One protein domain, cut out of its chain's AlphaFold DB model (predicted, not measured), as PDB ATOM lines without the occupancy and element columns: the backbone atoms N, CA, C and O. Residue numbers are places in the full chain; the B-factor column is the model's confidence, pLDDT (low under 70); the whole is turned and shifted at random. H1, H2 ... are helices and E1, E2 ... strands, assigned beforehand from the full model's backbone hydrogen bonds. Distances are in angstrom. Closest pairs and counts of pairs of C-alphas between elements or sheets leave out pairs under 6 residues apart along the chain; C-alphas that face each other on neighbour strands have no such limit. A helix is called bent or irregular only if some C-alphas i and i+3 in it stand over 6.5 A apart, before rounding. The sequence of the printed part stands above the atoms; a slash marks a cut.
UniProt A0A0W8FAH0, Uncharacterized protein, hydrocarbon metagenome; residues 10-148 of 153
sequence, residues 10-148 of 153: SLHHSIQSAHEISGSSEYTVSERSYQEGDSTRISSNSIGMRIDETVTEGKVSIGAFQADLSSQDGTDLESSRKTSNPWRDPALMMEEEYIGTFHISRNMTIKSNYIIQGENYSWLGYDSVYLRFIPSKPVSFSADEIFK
ATOM      1  N   SER A  10      32.917  26.589  42.234       81.44
ATOM      2  CA  SER A  10      33.921  27.337  41.485       81.44
ATOM      3  C   SER A  10      33.330  28.656  41.008       81.44
ATOM      4  O   SER A  10      32.179  28.699  40.580       81.44
ATOM      5  N   LEU A  11      34.132  29.716  41.067       85.00
ATOM      6  CA  LEU A  11      33.895  30.975  40.369       85.00
ATOM      7  C   LEU A  11      35.110  31.222  39.480       85.00
ATOM      8  O   LEU A  11      36.242  31.079  39.950       85.00
ATOM      9  N   HIS A  12      34.891  31.594  38.222       87.19
ATOM     10  CA  HIS A  12      35.967  32.011  37.332       87.19
ATOM     11  C   HIS A  12      35.634  33.317  36.639       87.19
ATOM     12  O   HIS A  12      34.486  33.621  36.322       87.19
ATOM     13  N   HIS A  13      36.690  34.069  36.383       90.25
ATOM     14  CA  HIS A  13      36.670  35.268  35.578       90.25
ATOM     15  C   HIS A  13      38.012  35.341  34.852       90.25
ATOM     16  O   HIS A  13      39.072  35.195  35.465       90.25
ATOM     17  N   SER A  14      37.965  35.487  33.532       91.06
ATOM     18  CA  SER A  14      39.155  35.542  32.692       91.06
ATOM     19  C   SER A  14      38.968  36.521  31.547       91.06
ATOM     20  O   SER A  14      37.970  36.454  30.831       91.06
ATOM     21  N   ILE A  15      39.976  37.355  31.319       89.81
ATOM     22  CA  ILE A  15      40.071  38.239  30.160       89.81
ATOM     23  C   ILE A  15      41.060  37.593  29.187       89.81
ATOM     24  O   ILE A  15      42.241  37.464  29.497       89.81
ATOM     25  N   GLN A  16      40.575  37.129  28.036       90.56
ATOM     26  CA  GLN A  16      41.392  36.425  27.038       90.56
ATOM     27  C   GLN A  16      42.214  37.401  26.191       90.56
ATOM     28  O   GLN A  16      43.373  37.142  25.872       90.56
ATOM     29  N   SER A  17      41.608  38.526  25.826       88.06
ATOM     30  CA  SER A  17      42.237  39.619  25.090       88.06
ATOM     31  C   SER A  17      41.582  40.931  25.490       88.06
ATOM     32  O   SER A  17      40.395  40.944  25.808       88.06
ATOM     33  N   ALA A  18      42.332  42.024  25.452       92.62
ATOM     34  CA  ALA A  18      41.813  43.377  25.595       92.62
ATOM     35  C   ALA A  18      42.852  44.367  25.072       92.62
ATOM     36  O   ALA A  18      44.054  44.136  25.233       92.62
ATOM     37  N   HIS A  19      42.393  45.464  24.473       95.62
ATOM     38  CA  HIS A  19      43.264  46.596  24.173       95.62
ATOM     39  C   HIS A  19      43.609  47.363  25.453       95.62
ATOM     40  O   HIS A  19      44.765  47.699  25.696       95.62
ATOM     41  N   GLU A  20      42.601  47.588  26.295       93.19
ATOM     42  CA  GLU A  20      42.740  48.260  27.582       93.19
ATOM     43  C   GLU A  20      41.802  47.627  28.614       93.19
ATOM     44  O   GLU A  20      40.692  47.196  28.285       93.19
ATOM     45  N   ILE A  21      42.264  47.573  29.864       92.88
ATOM     46  CA  ILE A  21      41.502  47.111  31.024       92.88
ATOM     47  C   ILE A  21      41.705  48.138  32.136       92.88
ATOM     48  O   ILE A  21      42.841  48.488  32.461       92.88
ATOM     49  N   SER A  22      40.616  48.601  32.741       94.31
ATOM     50  CA  SER A  22      40.651  49.481  33.913       94.31
ATOM     51  C   SER A  22      39.608  49.050  34.941       94.31
ATOM     52  O   SER A  22      38.585  48.479  34.573       94.31
ATOM     53  N   GLY A  23      39.853  49.315  36.226       92.38
ATOM     54  CA  GLY A  23      38.963  48.911  37.321       92.38
ATOM     55  C   GLY A  23      39.581  47.857  38.239       92.38
ATOM     56  O   GLY A  23      40.804  47.803  38.386       92.38
ATOM     57  N   SER A  24      38.743  47.055  38.899       89.31
ATOM     58  CA  SER A  24      39.186  46.050  39.870       89.31
ATOM     59  C   SER A  24      38.253  44.847  39.973       89.31
ATOM     60  O   SER A  24      37.031  44.998  39.988       89.31
ATOM     61  N   SER A  25      38.852  43.675  40.188       87.44
ATOM     62  CA  SER A  25      38.163  42.456  40.607       87.44
ATOM     63  C   SER A  25      38.658  41.985  41.972       87.44
ATOM     64  O   SER A  25      39.859  41.924  42.227       87.44
ATOM     65  N   GLU A  26      37.732  41.590  42.837       89.75
ATOM     66  CA  GLU A  26      37.991  41.039  44.164       89.75
ATOM     67  C   GLU A  26      37.372  39.650  44.297       89.75
ATOM     68  O   GLU A  26      36.223  39.416  43.916       89.75
ATOM     69  N   TYR A  27      38.116  38.736  44.916       86.56
ATOM     70  CA  TYR A  27      37.666  37.376  45.186       86.56
ATOM     71  C   TYR A  27      37.762  37.104  46.679       86.56
ATOM     72  O   TYR A  27      38.759  37.430  47.324       86.56
ATOM     73  N   THR A  28      36.724  36.493  47.236       86.25
ATOM     74  CA  THR A  28      36.672  36.142  48.655       86.25
ATOM     75  C   THR A  28      36.377  34.664  48.804       86.25
ATOM     76  O   THR A  28      35.493  34.119  48.152       86.25
ATOM     77  N   VAL A  29      37.129  34.000  49.675       84.00
ATOM     78  CA  VAL A  29      36.895  32.605  50.044       84.00
ATOM     79  C   VAL A  29      36.915  32.534  51.557       84.00
ATOM     80  O   VAL A  29      37.835  33.025  52.204       84.00
ATOM     81  N   SER A  30      35.885  31.928  52.126       82.38
ATOM     82  CA  SER A  30      35.809  31.664  53.554       82.38
ATOM     83  C   SER A  30      35.291  30.255  53.773       82.38
ATOM     84  O   SER A  30      34.323  29.828  53.148       82.38
ATOM     85  N   GLU A  31      35.951  29.530  54.663       79.06
ATOM     86  CA  GLU A  31      35.546  28.204  55.099       79.06
ATOM     87  C   GLU A  31      35.624  28.175  56.621       79.06
ATOM     88  O   GLU A  31      36.604  28.607  57.229       79.06
ATOM     89  N   ARG A  32      34.567  27.677  57.251       78.56
ATOM     90  CA  ARG A  32      34.518  27.406  58.678       78.56
ATOM     91  C   ARG A  32      34.044  25.980  58.849       78.56
ATOM     92  O   ARG A  32      32.968  25.642  58.378       78.56
ATOM     93  N   SER A  33      34.804  25.176  59.578       74.25
ATOM     94  CA  SER A  33      34.344  23.858  60.002       74.25
ATOM     95  C   SER A  33      34.622  23.663  61.484       74.25
ATOM     96  O   SER A  33      35.677  24.074  61.967       74.25
ATOM     97  N   TYR A  34      33.673  23.076  62.202       74.50
ATOM     98  CA  TYR A  34      33.817  22.742  63.613       74.50
ATOM     99  C   TYR A  34      33.126  21.413  63.918       74.50
ATOM    100  O   TYR A  34      32.226  20.980  63.198       74.50
ATOM    101  N   GLN A  35      33.594  20.748  64.969       74.38
ATOM    102  CA  GLN A  35      32.966  19.541  65.493       74.38
ATOM    103  C   GLN A  35      31.968  19.921  66.585       74.38
ATOM    104  O   GLN A  35      32.251  20.771  67.428       74.38
ATOM    105  N   GLU A  36      30.802  19.296  66.540       73.50
ATOM    106  CA  GLU A  36      29.764  19.365  67.554       73.50
ATOM    107  C   GLU A  36      29.583  17.955  68.135       73.50
ATOM    108  O   GLU A  36      29.063  17.049  67.482       73.50
ATOM    109  N   GLY A  37      30.084  17.755  69.357       72.31
ATOM    110  CA  GLY A  37      30.148  16.435  69.990       72.31
ATOM    111  C   GLY A  37      31.104  15.463  69.285       72.31
ATOM    112  O   GLY A  37      31.970  15.869  68.510       72.31
ATOM    113  N   ASP A  38      30.936  14.168  69.559       68.12
ATOM    114  CA  ASP A  38      31.852  13.124  69.073       68.12
ATOM    115  C   ASP A  38      31.623  12.746  67.606       68.12
ATOM    116  O   ASP A  38      32.488  12.142  66.974       68.12
ATOM    117  N   SER A  39      30.460  13.090  67.048       65.12
ATOM    118  CA  SER A  39      30.028  12.518  65.778       65.12
ATOM    119  C   SER A  39      29.505  13.514  64.750       65.12
ATOM    120  O   SER A  39      29.359  13.143  63.589       65.12
ATOM    121  N   THR A  40      29.267  14.777  65.109       65.00
ATOM    122  CA  THR A  40      28.773  15.773  64.150       65.00
ATOM    123  C   THR A  40      29.878  16.753  63.780       65.00
ATOM    124  O   THR A  40      30.574  17.296  64.631       65.00
ATOM    125  N   ARG A  41      30.059  17.009  62.486       67.44
ATOM    126  CA  ARG A  41      30.912  18.073  61.961       67.44
ATOM    127  C   ARG A  41      30.062  19.002  61.116       67.44
ATOM    128  O   ARG A  41      29.493  18.588  60.112       67.44
ATOM    129  N   ILE A  42      30.023  20.267  61.497       69.75
ATOM    130  CA  ILE A  42      29.328  21.312  60.755       69.75
ATOM    131  C   ILE A  42      30.364  22.088  59.961       69.75
ATOM    132  O   ILE A  42      31.423  22.450  60.480       69.75
ATOM    133  N   SER A  43      30.068  22.334  58.691       68.12
ATOM    134  CA  SER A  43      30.908  23.136  57.821       68.12
ATOM    135  C   SER A  43      30.087  24.137  57.025       68.12
ATOM    136  O   SER A  43      29.006  23.833  56.523       68.12
ATOM    137  N   SER A  44      30.646  25.328  56.879       74.19
ATOM    138  CA  SER A  44      30.105  26.443  56.117       74.19
ATOM    139  C   SER A  44      31.202  26.993  55.223       74.19
ATOM    140  O   SER A  44      32.258  27.390  55.713       74.19
ATOM    141  N   ASN A  45      30.959  27.047  53.922       75.94
ATOM    142  CA  ASN A  45      31.836  27.677  52.948       75.94
ATOM    143  C   ASN A  45      31.099  28.800  52.210       75.94
ATOM    144  O   ASN A  45      29.912  28.712  51.912       75.94
ATOM    145  N   SER A  46      31.810  29.882  51.918       82.06
ATOM    146  CA  SER A  46      31.324  30.980  51.090       82.06
ATOM    147  C   SER A  46      32.431  31.417  50.147       82.06
ATOM    148  O   SER A  46      33.523  31.765  50.600       82.06
ATOM    149  N   ILE A  47      32.133  31.425  48.852       85.25
ATOM    150  CA  ILE A  47      32.988  31.973  47.798       85.25
ATOM    151  C   ILE A  47      32.285  33.183  47.184       85.25
ATOM    152  O   ILE A  47      31.075  33.154  46.972       85.25
ATOM    153  N   GLY A  48      33.018  34.258  46.930       87.12
ATOM    154  CA  GLY A  48      32.488  35.487  46.364       87.12
ATOM    155  C   GLY A  48      33.417  36.085  45.323       87.12
ATOM    156  O   GLY A  48      34.631  35.896  45.372       87.12
ATOM    157  N   MET A  49      32.822  36.810  44.386       89.06
ATOM    158  CA  MET A  49      33.484  37.484  43.280       89.06
ATOM    159  C   MET A  49      32.797  38.826  43.052       89.06
ATOM    160  O   MET A  49      31.580  38.881  42.868       89.06
ATOM    161  N   ARG A  50      33.577  39.902  43.067       93.06
ATOM    162  CA  ARG A  50      33.124  41.263  42.793       93.06
ATOM    163  C   ARG A  50      33.972  41.825  41.661       93.06
ATOM    164  O   ARG A  50      35.175  41.930  41.824       93.06
ATOM    165  N   ILE A  51      33.352  42.142  40.536       92.94
ATOM    166  CA  ILE A  51      33.995  42.663  39.328       92.94
ATOM    167  C   ILE A  51      33.442  44.062  39.099       92.94
ATOM    168  O   ILE A  51      32.225  44.249  39.118       92.94
ATOM    169  N   ASP A  52      34.328  45.025  38.905       95.81
ATOM    170  CA  ASP A  52      33.999  46.378  38.475       95.81
ATOM    171  C   ASP A  52      35.083  46.833  37.499       95.81
ATOM    172  O   ASP A  52      36.106  47.399  37.894       95.81
ATOM    173  N   GLU A  53      34.920  46.465  36.230       92.75
ATOM    174  CA  GLU A  53      35.954  46.582  35.204       92.75
ATOM    175  C   GLU A  53      35.399  47.149  33.902       92.75
ATOM    176  O   GLU A  53      34.311  46.800  33.451       92.75
ATOM    177  N   THR A  54      36.179  48.002  33.252       95.06
ATOM    178  CA  THR A  54      35.933  48.455  31.885       95.06
ATOM    179  C   THR A  54      36.962  47.812  30.977       95.06
ATOM    180  O   THR A  54      38.166  47.970  31.189       95.06
ATOM    181  N   VAL A  55      36.476  47.098  29.967       93.81
ATOM    182  CA  VAL A  55      37.295  46.386  28.990       93.81
ATOM    183  C   VAL A  55      37.024  46.973  27.611       93.81
ATOM    184  O   VAL A  55      35.876  47.034  27.170       93.81
ATOM    185  N   THR A  56      38.085  47.398  26.931       96.25
ATOM    186  CA  THR A  56      38.030  47.964  25.578       96.25
ATOM    187  C   THR A  56      38.550  46.947  24.573       96.25
ATOM    188  O   THR A  56      39.652  46.419  24.742       96.25
ATOM    189  N   GLU A  57      37.762  46.687  23.525       95.06
ATOM    190  CA  GLU A  57      38.083  45.736  22.449       95.06
ATOM    191  C   GLU A  57      38.576  44.382  22.984       95.06
ATOM    192  O   GLU A  57      39.613  43.853  22.576       95.06
ATOM    193  N   GLY A  58      37.848  43.839  23.958       93.06
ATOM    194  CA  GLY A  58      38.248  42.636  24.664       93.06
ATOM    195  C   GLY A  58      37.283  41.474  24.545       93.06
ATOM    196  O   GLY A  58      36.184  41.575  23.999       93.06
ATOM    197  N   LYS A  59      37.742  40.345  25.076       91.25
ATOM    198  CA  LYS A  59      36.985  39.111  25.220       91.25
ATOM    199  C   LYS A  59      37.089  38.630  26.661       91.25
ATOM    200  O   LYS A  59      38.186  38.316  27.124       91.25
ATOM    201  N   VAL A  60      35.958  38.579  27.355       88.88
ATOM    202  CA  VAL A  60      35.874  38.228  28.779       88.88
ATOM    203  C   VAL A  60      34.932  37.052  28.971       88.88
ATOM    204  O   VAL A  60      33.861  37.015  28.373       88.88
ATOM    205  N   SER A  61      35.330  36.112  29.822       90.19
ATOM    206  CA  SER A  61      34.522  34.966  30.241       90.19
ATOM    207  C   SER A  61      34.336  35.006  31.754       90.19
ATOM    208  O   SER A  61      35.311  35.170  32.493       90.19
ATOM    209  N   ILE A  62      33.095  34.867  32.210       88.69
ATOM    210  CA  ILE A  62      32.723  34.815  33.625       88.69
ATOM    211  C   ILE A  62      31.846  33.594  33.830       88.69
ATOM    212  O   ILE A  62      30.872  33.397  33.108       88.69
ATOM    213  N   GLY A  63      32.118  32.820  34.871       86.06
ATOM    214  CA  GLY A  63      31.252  31.708  35.200       86.06
ATOM    215  C   GLY A  63      31.267  31.305  36.656       86.06
ATOM    216  O   GLY A  63      32.057  31.764  37.487       86.06
ATOM    217  N   ALA A  64      30.292  30.463  36.961       87.31
ATOM    218  CA  ALA A  64      30.048  29.925  38.277       87.31
ATOM    219  C   ALA A  64      29.542  28.494  38.151       87.31
ATOM    220  O   ALA A  64      28.711  28.179  37.300       87.31
ATOM    221  N   PHE A  65      30.020  27.634  39.037       83.62
ATOM    222  CA  PHE A  65      29.621  26.241  39.099       83.62
ATOM    223  C   PHE A  65      29.414  25.838  40.553       83.62
ATOM    224  O   PHE A  65      30.245  26.147  41.406       83.62
ATOM    225  N   GLN A  66      28.332  25.121  40.834       82.00
ATOM    226  CA  GLN A  66      28.092  24.471  42.112       82.00
ATOM    227  C   GLN A  66      27.608  23.045  41.868       82.00
ATOM    228  O   GLN A  66      26.577  22.821  41.236       82.00
ATOM    229  N   ALA A  67      28.350  22.080  42.399       74.81
ATOM    230  CA  ALA A  67      27.977  20.676  42.367       74.81
ATOM    231  C   ALA A  67      26.702  20.416  43.186       74.81
ATOM    232  O   ALA A  67      26.622  20.851  44.339       74.81
ATOM    233  N   ASP A  68      25.760  19.642  42.633       68.38
ATOM    234  CA  ASP A  68      24.732  18.986  43.442       68.38
ATOM    235  C   ASP A  68      25.281  17.658  43.975       68.38
ATOM    236  O   ASP A  68      25.562  16.712  43.233       68.38
ATOM    237  N   LEU A  69      25.481  17.611  45.289       61.72
ATOM    238  CA  LEU A  69      25.929  16.416  45.999       61.72
ATOM    239  C   LEU A  69      24.872  15.876  46.952       61.72
ATOM    240  O   LEU A  69      25.202  15.148  47.888       61.72
ATOM    241  N   SER A  70      23.603  16.221  46.734       54.81
ATOM    242  CA  SER A  70      22.514  15.518  47.387       54.81
ATOM    243  C   SER A  70      22.506  14.066  46.889       54.81
ATOM    244  O   SER A  70      21.985  13.723  45.833       54.81
ATOM    245  N   SER A  71      23.152  13.170  47.635       48.72
ATOM    246  CA  SER A  71      22.972  11.743  47.415       48.72
ATOM    247  C   SER A  71      21.528  11.414  47.787       48.72
ATOM    248  O   SER A  71      21.171  11.402  48.967       48.72
ATOM    249  N   GLN A  72      20.679  11.157  46.793       44.78
ATOM    250  CA  GLN A  72      19.480  10.361  47.023       44.78
ATOM    251  C   GLN A  72      19.954   8.960  47.420       44.78
ATOM    252  O   GLN A  72      20.231   8.121  46.565       44.78
ATOM    253  N   ASP A  73      20.078   8.727  48.726       40.44
ATOM    254  CA  ASP A  73      20.134   7.381  49.285       40.44
ATOM    255  C   ASP A  73      18.762   6.742  49.027       40.44
ATOM    256  O   ASP A  73      17.821   6.846  49.813       40.44
ATOM    257  N   GLY A  74      18.616   6.141  47.847       37.41
ATOM    258  CA  GLY A  74      17.632   5.093  47.649       37.41
ATOM    259  C   GLY A  74      18.050   3.912  48.517       37.41
ATOM    260  O   GLY A  74      19.209   3.503  48.504       37.41
ATOM    261  N   THR A  75      17.118   3.355  49.279       40.53
ATOM    262  CA  THR A  75      17.324   2.189  50.154       40.53
ATOM    263  C   THR A  75      17.627   0.884  49.401       40.53
ATOM    264  O   THR A  75      17.636  -0.183  50.008       40.53
ATOM    265  N   ASP A  76      17.879   0.949  48.093       38.22
ATOM    266  CA  ASP A  76      18.125  -0.208  47.247       38.22
ATOM    267  C   ASP A  76      19.631  -0.401  47.027       38.22
ATOM    268  O   ASP A  76      20.370   0.516  46.670       38.22
ATOM    269  N   LEU A  77      20.096  -1.640  47.184       43.34
ATOM    270  CA  LEU A  77      21.493  -2.052  46.974       43.34
ATOM    271  C   LEU A  77      22.008  -1.740  45.544       43.34
ATOM    272  O   LEU A  77      23.212  -1.702  45.297       43.34
ATOM    273  N   GLU A  78      21.092  -1.481  44.605       40.09
ATOM    274  CA  GLU A  78      21.349  -1.059  43.222       40.09
ATOM    275  C   GLU A  78      21.557   0.468  43.069       40.09
ATOM    276  O   GLU A  78      22.228   0.904  42.128       40.09
ATOM    277  N   SER A  79      21.049   1.314  43.982       43.44
ATOM    278  CA  SER A  79      21.192   2.781  43.881       43.44
ATOM    279  C   SER A  79      22.550   3.321  44.324       43.44
ATOM    280  O   SER A  79      22.909   4.423  43.911       43.44
ATOM    281  N   SER A  80      23.372   2.532  45.027       41.28
ATOM    282  CA  SER A  80      24.750   2.914  45.391       41.28
ATOM    283  C   SER A  80      25.681   3.137  44.185       41.28
ATOM    284  O   SER A  80      26.819   3.569  44.355       41.28
ATOM    285  N   ARG A  81      25.222   2.858  42.953       41.00
ATOM    286  CA  ARG A  81      25.954   3.128  41.703       41.00
ATOM    287  C   ARG A  81      25.542   4.409  40.980       41.00
ATOM    288  O   ARG A  81      26.209   4.782  40.017       41.00
ATOM    289  N   LYS A  82      24.497   5.117  41.420       45.53
ATOM    290  CA  LYS A  82      24.213   6.470  40.922       45.53
ATOM    291  C   LYS A  82      25.050   7.473  41.708       45.53
ATOM    292  O   LYS A  82      24.536   8.264  42.486       45.53
ATOM    293  N   THR A  83      26.363   7.443  41.493       51.62
ATOM    294  CA  THR A  83      27.208   8.595  41.810       51.62
ATOM    295  C   THR A  83      26.629   9.786  41.052       51.62
ATOM    296  O   THR A  83      26.627   9.762  39.815       51.62
ATOM    297  N   SER A  84      26.082  10.782  41.754       56.62
ATOM    298  CA  SER A  84      25.700  12.043  41.126       56.62
ATOM    299  C   SER A  84      26.946  12.566  40.410       56.62
ATOM    300  O   SER A  84      27.992  12.757  41.024       56.62
ATOM    301  N   ASN A  85      26.897  12.653  39.079       64.44
ATOM    302  CA  ASN A  85      27.969  13.285  38.324       64.44
ATOM    303  C   ASN A  85      27.656  14.782  38.342       64.44
ATOM    304  O   ASN A  85      26.704  15.176  37.664       64.44
ATOM    305  N   PRO A  86      28.422  15.616  39.066       66.38
ATOM    306  CA  PRO A  86      28.102  17.034  39.203       66.38
ATOM    307  C   PRO A  86      28.113  17.779  37.868       66.38
ATOM    308  O   PRO A  86      27.475  18.813  37.730       66.38
ATOM    309  N   TRP A  87      28.820  17.244  36.870       68.56
ATOM    310  CA  TRP A  87      28.843  17.784  35.512       68.56
ATOM    311  C   TRP A  87      27.583  17.465  34.706       68.56
ATOM    312  O   TRP A  87      27.329  18.107  33.693       68.56
ATOM    313  N   ARG A  88      26.820  16.444  35.113       72.75
ATOM    314  CA  ARG A  88      25.579  16.037  34.442       72.75
ATOM    315  C   ARG A  88      24.362  16.761  35.010       72.75
ATOM    316  O   ARG A  88      23.438  17.025  34.251       72.75
ATOM    317  N   ASP A  89      24.363  17.024  36.312       72.38
ATOM    318  CA  ASP A  89      23.264  17.680  37.020       72.38
ATOM    319  C   ASP A  89      23.833  18.585  38.131       72.38
ATOM    320  O   ASP A  89      23.985  18.152  39.277       72.38
ATOM    321  N   PRO A  90      24.305  19.796  37.783       73.81
ATOM    322  CA  PRO A  90      24.829  20.738  38.760       73.81
ATOM    323  C   PRO A  90      23.695  21.454  39.500       73.81
ATOM    324  O   PRO A  90      22.661  21.777  38.920       73.81
ATOM    325  N   ALA A  91      23.934  21.821  40.758       77.94
ATOM    326  CA  ALA A  91      23.022  22.678  41.516       77.94
ATOM    327  C   ALA A  91      22.986  24.111  40.952       77.94
ATOM    328  O   ALA A  91      21.971  24.799  41.046       77.94
ATOM    329  N   LEU A  92      24.105  24.565  40.376       80.50
ATOM    330  CA  LEU A  92      24.228  25.842  39.678       80.50
ATOM    331  C   LEU A  92      25.276  25.726  38.570       80.50
ATOM    332  O   LEU A  92      26.383  25.245  38.809       80.50
ATOM    333  N   MET A  93      24.960  26.236  37.383       83.25
ATOM    334  CA  MET A  93      25.926  26.433  36.306       83.25
ATOM    335  C   MET A  93      25.608  27.731  35.570       83.25
ATOM    336  O   MET A  93      24.471  27.964  35.168       83.25
ATOM    337  N   MET A  94      26.622  28.570  35.404       88.31
ATOM    338  CA  MET A  94      26.552  29.836  34.691       88.31
ATOM    339  C   MET A  94      27.845  30.030  33.912       88.31
ATOM    340  O   MET A  94      28.926  29.876  34.474       88.31
ATOM    341  N   GLU A  95      27.717  30.408  32.648       89.75
ATOM    342  CA  GLU A  95      28.824  30.817  31.791       89.75
ATOM    343  C   GLU A  95      28.343  31.991  30.940       89.75
ATOM    344  O   GLU A  95      27.308  31.904  30.276       89.75
ATOM    345  N   GLU A  96      29.078  33.093  30.985       88.44
ATOM    346  CA  GLU A  96      28.820  34.309  30.229       88.44
ATOM    347  C   GLU A  96      30.093  34.689  29.471       88.44
ATOM    348  O   GLU A  96      31.185  34.723  30.039       88.44
ATOM    349  N   GLU A  97      29.948  35.000  28.185       93.62
ATOM    350  CA  GLU A  97      31.035  35.477  27.337       93.62
ATOM    351  C   GLU A  97      30.665  36.845  26.758       93.62
ATOM    352  O   GLU A  97      29.581  37.030  26.203       93.62
ATOM    353  N   TYR A  98      31.583  37.799  26.875       88.31
ATOM    354  CA  TYR A  98      31.441  39.155  26.363       88.31
ATOM    355  C   TYR A  98      32.549  39.434  25.355       88.31
ATOM    356  O   TYR A  98      33.717  39.143  25.615       88.31
ATOM    357  N   ILE A  99      32.191  40.014  24.207       94.31
ATOM    358  CA  ILE A  99      33.132  40.405  23.151       94.31
ATOM    359  C   ILE A  99      32.834  41.847  22.739       94.31
ATOM    360  O   ILE A  99      31.695  42.170  22.402       94.31
ATOM    361  N   GLY A 100      33.855  42.703  22.746       92.12
ATOM    362  CA  GLY A 100      33.760  44.109  22.356       92.12
ATOM    363  C   GLY A 100      34.233  45.060  23.451       92.12
ATOM    364  O   GLY A 100      35.149  44.747  24.206       92.12
ATOM    365  N   THR A 101      33.613  46.236  23.509       95.12
ATOM    366  CA  THR A 101      33.907  47.266  24.511       95.12
ATOM    367  C   THR A 101      32.729  47.386  25.459       95.12
ATOM    368  O   THR A 101      31.613  47.680  25.027       95.12
ATOM    369  N   PHE A 102      32.964  47.133  26.740       90.75
ATOM    370  CA  PHE A 102      31.906  47.061  27.739       90.75
ATOM    371  C   PHE A 102      32.429  47.371  29.140       90.75
ATOM    372  O   PHE A 102      33.624  47.307  29.428       90.75
ATOM    373  N   HIS A 103      31.489  47.686  30.021       95.12
ATOM    374  CA  HIS A 103      31.720  47.827  31.446       95.12
ATOM    375  C   HIS A 103      31.002  46.687  32.174       95.12
ATOM    376  O   HIS A 103      29.795  46.505  32.006       95.12
ATOM    377  N   ILE A 104      31.749  45.904  32.948       92.12
ATOM    378  CA  ILE A 104      31.253  44.786  33.746       92.12
ATOM    379  C   ILE A 104      31.189  45.233  35.198       92.12
ATOM    380  O   ILE A 104      32.218  45.468  35.824       92.12
ATOM    381  N   SER A 105      29.976  45.247  35.747       94.06
ATOM    382  CA  SER A 105      29.740  45.381  37.182       94.06
ATOM    383  C   SER A 105      28.988  44.150  37.678       94.06
ATOM    384  O   SER A 105      27.845  43.905  37.282       94.06
ATOM    385  N   ARG A 106      29.638  43.328  38.507       89.19
ATOM    386  CA  ARG A 106      29.073  42.066  38.999       89.19
ATOM    387  C   ARG A 106      29.444  41.813  40.450       89.19
ATOM    388  O   ARG A 106      30.588  41.985  40.847       89.19
ATOM    389  N   ASN A 107      28.480  41.361  41.245       92.44
ATOM    390  CA  ASN A 107      28.692  40.963  42.633       92.44
ATOM    391  C   ASN A 107      27.997  39.622  42.875       92.44
ATOM    392  O   ASN A 107      26.771  39.538  42.857       92.44
ATOM    393  N   MET A 108      28.788  38.570  43.056       87.88
ATOM    394  CA  MET A 108      28.318  37.203  43.228       87.88
ATOM    395  C   MET A 108      28.860  36.623  44.529       87.88
ATOM    396  O   MET A 108      30.025  36.798  44.871       87.88
ATOM    397  N   THR A 109      28.016  35.907  45.270       87.31
ATOM    398  CA  THR A 109      28.424  35.149  46.456       87.31
ATOM    399  C   THR A 109      27.640  33.847  46.515       87.31
ATOM    400  O   THR A 109      26.413  33.866  46.532       87.31
ATOM    401  N   ILE A 110      28.347  32.723  46.589       82.44
ATOM    402  CA  ILE A 110      27.769  31.392  46.758       82.44
ATOM    403  C   ILE A 110      28.112  30.908  48.159       82.44
ATOM    404  O   ILE A 110      29.284  30.790  48.517       82.44
ATOM    405  N   LYS A 111      27.074  30.615  48.941       82.12
ATOM    406  CA  LYS A 111      27.185  30.033  50.279       82.12
ATOM    407  C   LYS A 111      26.746  28.582  50.224       82.12
ATOM    408  O   LYS A 111      25.716  28.268  49.634       82.12
ATOM    409  N   SER A 112      27.502  27.715  50.870       71.88
ATOM    410  CA  SER A 112      27.147  26.321  51.054       71.88
ATOM    411  C   SER A 112      27.372  25.939  52.513       71.88
ATOM    412  O   SER A 112      28.295  26.406  53.178       71.88
ATOM    413  N   ASN A 113      26.437  25.165  53.047       69.44
ATOM    414  CA  ASN A 113      26.470  24.667  54.411       69.44
ATOM    415  C   ASN A 113      26.229  23.168  54.339       69.44
ATOM    416  O   ASN A 113      25.273  22.728  53.698       69.44
ATOM    417  N   TYR A 114      27.073  22.391  55.004       63.09
ATOM    418  CA  TYR A 114      26.900  20.954  55.092       63.09
ATOM    419  C   TYR A 114      27.171  20.465  56.510       63.09
ATOM    420  O   TYR A 114      28.069  20.935  57.209       63.09
ATOM    421  N   ILE A 115      26.357  19.503  56.927       62.16
ATOM    422  CA  ILE A 115      26.500  18.800  58.194       62.16
ATOM    423  C   ILE A 115      26.925  17.382  57.847       62.16
ATOM    424  O   ILE A 115      26.274  16.711  57.054       62.16
ATOM    425  N   ILE A 116      28.034  16.943  58.425       62.12
ATOM    426  CA  ILE A 116      28.464  15.555  58.433       62.12
ATOM    427  C   ILE A 116      28.050  14.987  59.786       62.12
ATOM    428  O   ILE A 116      28.604  15.385  60.805       62.12
ATOM    429  N   GLN A 117      27.083  14.080  59.806       60.72
ATOM    430  CA  GLN A 117      26.788  13.267  60.985       60.72
ATOM    431  C   GLN A 117      27.467  11.915  60.817       60.72
ATOM    432  O   GLN A 117      27.424  11.346  59.733       60.72
ATOM    433  N   GLY A 118      28.115  11.433  61.868       55.34
ATOM    434  CA  GLY A 118      28.546  10.056  62.011       55.34
ATOM    435  C   GLY A 118      27.596   9.322  62.941       55.34
ATOM    436  O   GLY A 118      27.308   9.778  64.046       55.34
ATOM    437  N   GLU A 119      27.099   8.175  62.508       53.81
ATOM    438  CA  GLU A 119      26.379   7.250  63.379       53.81
ATOM    439  C   GLU A 119      27.329   6.100  63.732       53.81
ATOM    440  O   GLU A 119      27.947   5.514  62.845       53.81
ATOM    441  N   ASN A 120      27.490   5.804  65.024       50.25
ATOM    442  CA  ASN A 120      28.365   4.727  65.482       50.25
ATOM    443  C   ASN A 120      27.543   3.437  65.630       50.25
ATOM    444  O   ASN A 120      26.830   3.248  66.618       50.25
ATOM    445  N   TYR A 121      27.605   2.561  64.625       52.75
ATOM    446  CA  TYR A 121      26.959   1.249  64.667       52.75
ATOM    447  C   TYR A 121      27.927   0.197  65.205       52.75
ATOM    448  O   TYR A 121      28.584  -0.533  64.463       52.75
ATOM    449  N   SER A 122      27.957   0.075  66.528       49.03
ATOM    450  CA  SER A 122      28.810  -0.859  67.273       49.03
ATOM    451  C   SER A 122      28.661  -2.343  66.885       49.03
ATOM    452  O   SER A 122      29.550  -3.140  67.179       49.03
ATOM    453  N   TRP A 123      27.580  -2.737  66.202       55.31
ATOM    454  CA  TRP A 123      27.306  -4.121  65.791       55.31
ATOM    455  C   TRP A 123      27.973  -4.549  64.470       55.31
ATOM    456  O   TRP A 123      27.984  -5.741  64.168       55.31
ATOM    457  N   LEU A 124      28.557  -3.624  63.696       51.62
ATOM    458  CA  LEU A 124      29.218  -3.935  62.417       51.62
ATOM    459  C   LEU A 124      30.734  -4.175  62.533       51.62
ATOM    460  O   LEU A 124      31.397  -4.394  61.522       51.62
ATOM    461  N   GLY A 125      31.305  -4.161  63.746       44.03
ATOM    462  CA  GLY A 125      32.721  -4.489  64.004       44.03
ATOM    463  C   GLY A 125      33.747  -3.515  63.401       44.03
ATOM    464  O   GLY A 125      34.934  -3.601  63.706       44.03
ATOM    465  N   TYR A 126      33.280  -2.563  62.597       45.59
ATOM    466  CA  TYR A 126      33.987  -1.408  62.076       45.59
ATOM    467  C   TYR A 126      33.129  -0.176  62.349       45.59
ATOM    468  O   TYR A 126      31.907  -0.233  62.221       45.59
ATOM    469  N   ASP A 127      33.786   0.922  62.718       42.88
ATOM    470  CA  ASP A 127      33.205   2.243  62.961       42.88
ATOM    471  C   ASP A 127      32.602   2.785  61.647       42.88
ATOM    472  O   ASP A 127      33.242   3.496  60.868       42.88
ATOM    473  N   SER A 128      31.405   2.307  61.299       41.31
ATOM    474  CA  SER A 128      30.745   2.610  60.032       41.31
ATOM    475  C   SER A 128      30.043   3.958  60.146       41.31
ATOM    476  O   SER A 128      28.863   4.034  60.476       41.31
ATOM    477  N   VAL A 129      30.789   5.027  59.875       41.91
ATOM    478  CA  VAL A 129      30.280   6.400  59.800       41.91
ATOM    479  C   VAL A 129      29.337   6.521  58.593       41.91
ATOM    480  O   VAL A 129      29.790   6.669  57.458       41.91
ATOM    481  N   TYR A 130      28.025   6.454  58.826       41.53
ATOM    482  CA  TYR A 130      27.016   6.803  57.819       41.53
ATOM    483  C   TYR A 130      26.913   8.322  57.692       41.53
ATOM    484  O   TYR A 130      26.539   8.987  58.650       41.53
ATOM    485  N   LEU A 131      27.235   8.865  56.516       44.75
ATOM    486  CA  LEU A 131      27.191  10.301  56.235       44.75
ATOM    487  C   LEU A 131      25.789  10.693  55.745       44.75
ATOM    488  O   LEU A 131      25.445  10.430  54.596       44.75
ATOM    489  N   ARG A 132      24.982  11.358  56.579       38.41
ATOM    490  CA  ARG A 132      23.735  11.990  56.108       38.41
ATOM    491  C   ARG A 132      24.012  13.389  55.565       38.41
ATOM    492  O   ARG A 132      24.402  14.279  56.314       38.41
ATOM    493  N   PHE A 133      23.741  13.593  54.279       43.28
ATOM    494  CA  PHE A 133      23.713  14.911  53.650       43.28
ATOM    495  C   PHE A 133      22.360  15.576  53.894       43.28
ATOM    496  O   PHE A 133      21.344  15.138  53.358       43.28
ATOM    497  N   ILE A 134      22.337  16.655  54.674       45.88
ATOM    498  CA  ILE A 134      21.162  17.526  54.788       45.88
ATOM    499  C   ILE A 134      21.518  18.854  54.116       45.88
ATOM    500  O   ILE A 134      21.984  19.770  54.798       45.88
ATOM    501  N   PRO A 135      21.377  18.976  52.780       42.22
ATOM    502  CA  PRO A 135      21.495  20.278  52.147       42.22
ATOM    503  C   PRO A 135      20.408  21.191  52.724       42.22
ATOM    504  O   PRO A 135      19.234  20.818  52.803       42.22
ATOM    505  N   SER A 136      20.777  22.405  53.133       41.84
ATOM    506  CA  SER A 136      19.783  23.459  53.332       41.84
ATOM    507  C   SER A 136      19.036  23.631  52.013       41.84
ATOM    508  O   SER A 136      19.696  23.813  50.989       41.84
ATOM    509  N   LYS A 137      17.698  23.512  52.033       39.97
ATOM    510  CA  LYS A 137      16.846  23.555  50.833       39.97
ATOM    511  C   LYS A 137      17.359  24.623  49.858       39.97
ATOM    512  O   LYS A 137      17.485  25.774  50.290       39.97
ATOM    513  N   PRO A 138      17.665  24.272  48.596       43.53
ATOM    514  CA  PRO A 138      18.079  25.267  47.626       43.53
ATOM    515  C   PRO A 138      16.976  26.317  47.528       43.53
ATOM    516  O   PRO A 138      15.792  25.990  47.411       43.53
ATOM    517  N   VAL A 139      17.362  27.585  47.639       43.50
ATOM    518  CA  VAL A 139      16.452  28.688  47.353       43.50
ATOM    519  C   VAL A 139      16.278  28.689  45.842       43.50
ATOM    520  O   VAL A 139      17.189  29.057  45.106       43.50
ATOM    521  N   SER A 140      15.139  28.192  45.371       38.09
ATOM    522  CA  SER A 140      14.772  28.268  43.964       38.09
ATOM    523  C   SER A 140      14.447  29.721  43.636       38.09
ATOM    524  O   SER A 140      13.424  30.233  44.089       38.09
ATOM    525  N   PHE A 141      15.306  30.379  42.867       46.62
ATOM    526  CA  PHE A 141      14.976  31.655  42.246       46.62
ATOM    527  C   PHE A 141      14.320  31.369  40.896       46.62
ATOM    528  O   PHE A 141      14.860  30.605  40.094       46.62
ATOM    529  N   SER A 142      13.149  31.954  40.642       45.44
ATOM    530  CA  SER A 142      12.559  31.891  39.305       45.44
ATOM    531  C   SER A 142      13.342  32.812  38.368       45.44
ATOM    532  O   SER A 142      13.644  33.949  38.731       45.44
ATOM    533  N   ALA A 143      13.627  32.366  37.140       47.44
ATOM    534  CA  ALA A 143      14.187  33.241  36.105       47.44
ATOM    535  C   ALA A 143      13.318  34.504  35.920       47.44
ATOM    536  O   ALA A 143      13.838  35.608  35.759       47.44
ATOM    537  N   ASP A 144      11.998  34.368  36.075       54.72
ATOM    538  CA  ASP A 144      11.052  35.482  36.001       54.72
ATOM    539  C   ASP A 144      11.185  36.478  37.164       54.72
ATOM    540  O   ASP A 144      10.731  37.611  37.046       54.72
ATOM    541  N   GLU A 145      11.770  36.092  38.299       58.47
ATOM    542  CA  GLU A 145      12.065  37.018  39.404       58.47
ATOM    543  C   GLU A 145      13.362  37.796  39.168       58.47
ATOM    544  O   GLU A 145      13.464  38.946  39.584       58.47
ATOM    545  N   ILE A 146      14.326  37.199  38.461       53.94
ATOM    546  CA  ILE A 146      15.631  37.807  38.178       53.94
ATOM    547  C   ILE A 146      15.522  38.837  37.046       53.94
ATOM    548  O   ILE A 146      16.128  39.905  37.118       53.94
ATOM    549  N   PHE A 147      14.719  38.552  36.016       58.06
ATOM    550  CA  PHE A 147      14.601  39.405  34.826       58.06
ATOM    551  C   PHE A 147      13.385  40.343  34.833       58.06
ATOM    552  O   PHE A 147      13.143  41.053  33.853       58.06
ATOM    553  N   LYS A 148      12.612  40.403  35.926       50.66
ATOM    554  CA  LYS A 148      11.509  41.366  36.056       50.66
ATOM    555  C   LYS A 148      12.053  42.783  36.228       50.66
ATOM    556  O   LYS A 148      12.322  43.252  37.330       50.66
TER     557      LYS A 148
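Overview. This is residues 10 to 148 of the 153 residues of an uncharacterized protein of hydrocarbon metagenome (UniProt A0A0W8FAH0). One antiparallel sheet is bent double, with E3 and E4 each folding back on itself near one end of the model, so that a shorter leaf of E1 and parts of E3 and E4 lies over part of a longer leaf that holds E2 and the rest of E3 and E4. Two long loops, residues 68 to 89 and 118 to 142, run away from the fold, and residues 139 to 148, with the short helix H1, stick out as a tail. The printed part has 139 residues with four named strands and then one named helix, in the order E1 E2 E3 E4 H1, and its class is mostly strand. It is loose, with a radius of gyration of the C-alphas of 20.5 A and spans of 67 by 32 by 30 A.

Arrangement. The branched sheet is twisted, and its strand with three neighbours is E3, residues 40 to 67, which bends by 170 degrees. E4, residues 90 to 117, bends by 167 degrees at residue 100 and is antiparallel to E3 in a hairpin; N 49 and O 108 are 2.8 A apart, and N 62 and O 96 are 2.9 A apart, both within hydrogen-bond range. On the other side of E3 lie E2, residues 20 to 36, beside residues 40 to 56, and E1, residues 10 to 17, beside residues 58 to 65. E2 and E3 are an antiparallel hairpin, with N 28 and O 48 at 2.9 A. E1 and E3 are antiparallel, with N 12 and O 63 at 2.9 A. E1 and E2 are apart. E2, E3 and E4 form a meander, each strand the antiparallel neighbour of the one before. H1, residues 143 to 146, is not on the sheet and is too short for an O i to N i+4 pair; its one O i to N i+3 pair is within hydrogen-bond range.

Along the chain. From first to last C-alpha, E3 measures 22.3 A and E4 23.5 A, while E2, which bends by 51 degrees at residue 23, measures 51.0 A. E1 measures 22.1 A and begins at C-alpha 10 at (33.921, 27.337, 41.485). C-alpha 57 of E3 is at (38.083, 45.736, 22.449). H1 measures 5.2 A and ends at C-alpha 146 at (15.631, 37.807, 38.178).

Size, cuts and confidence. The two C-alphas farthest apart, those of His 19 and Trp 123, are 67.5 A apart. The printed part has no cut. The links from E3 to E4 and from E4 to H1 are long, with 22 and 25 residues. The mean pLDDT of the printed part is 70.8, and it is under 70 in residues 38 to 43, 68 to 87 and 113 to 148.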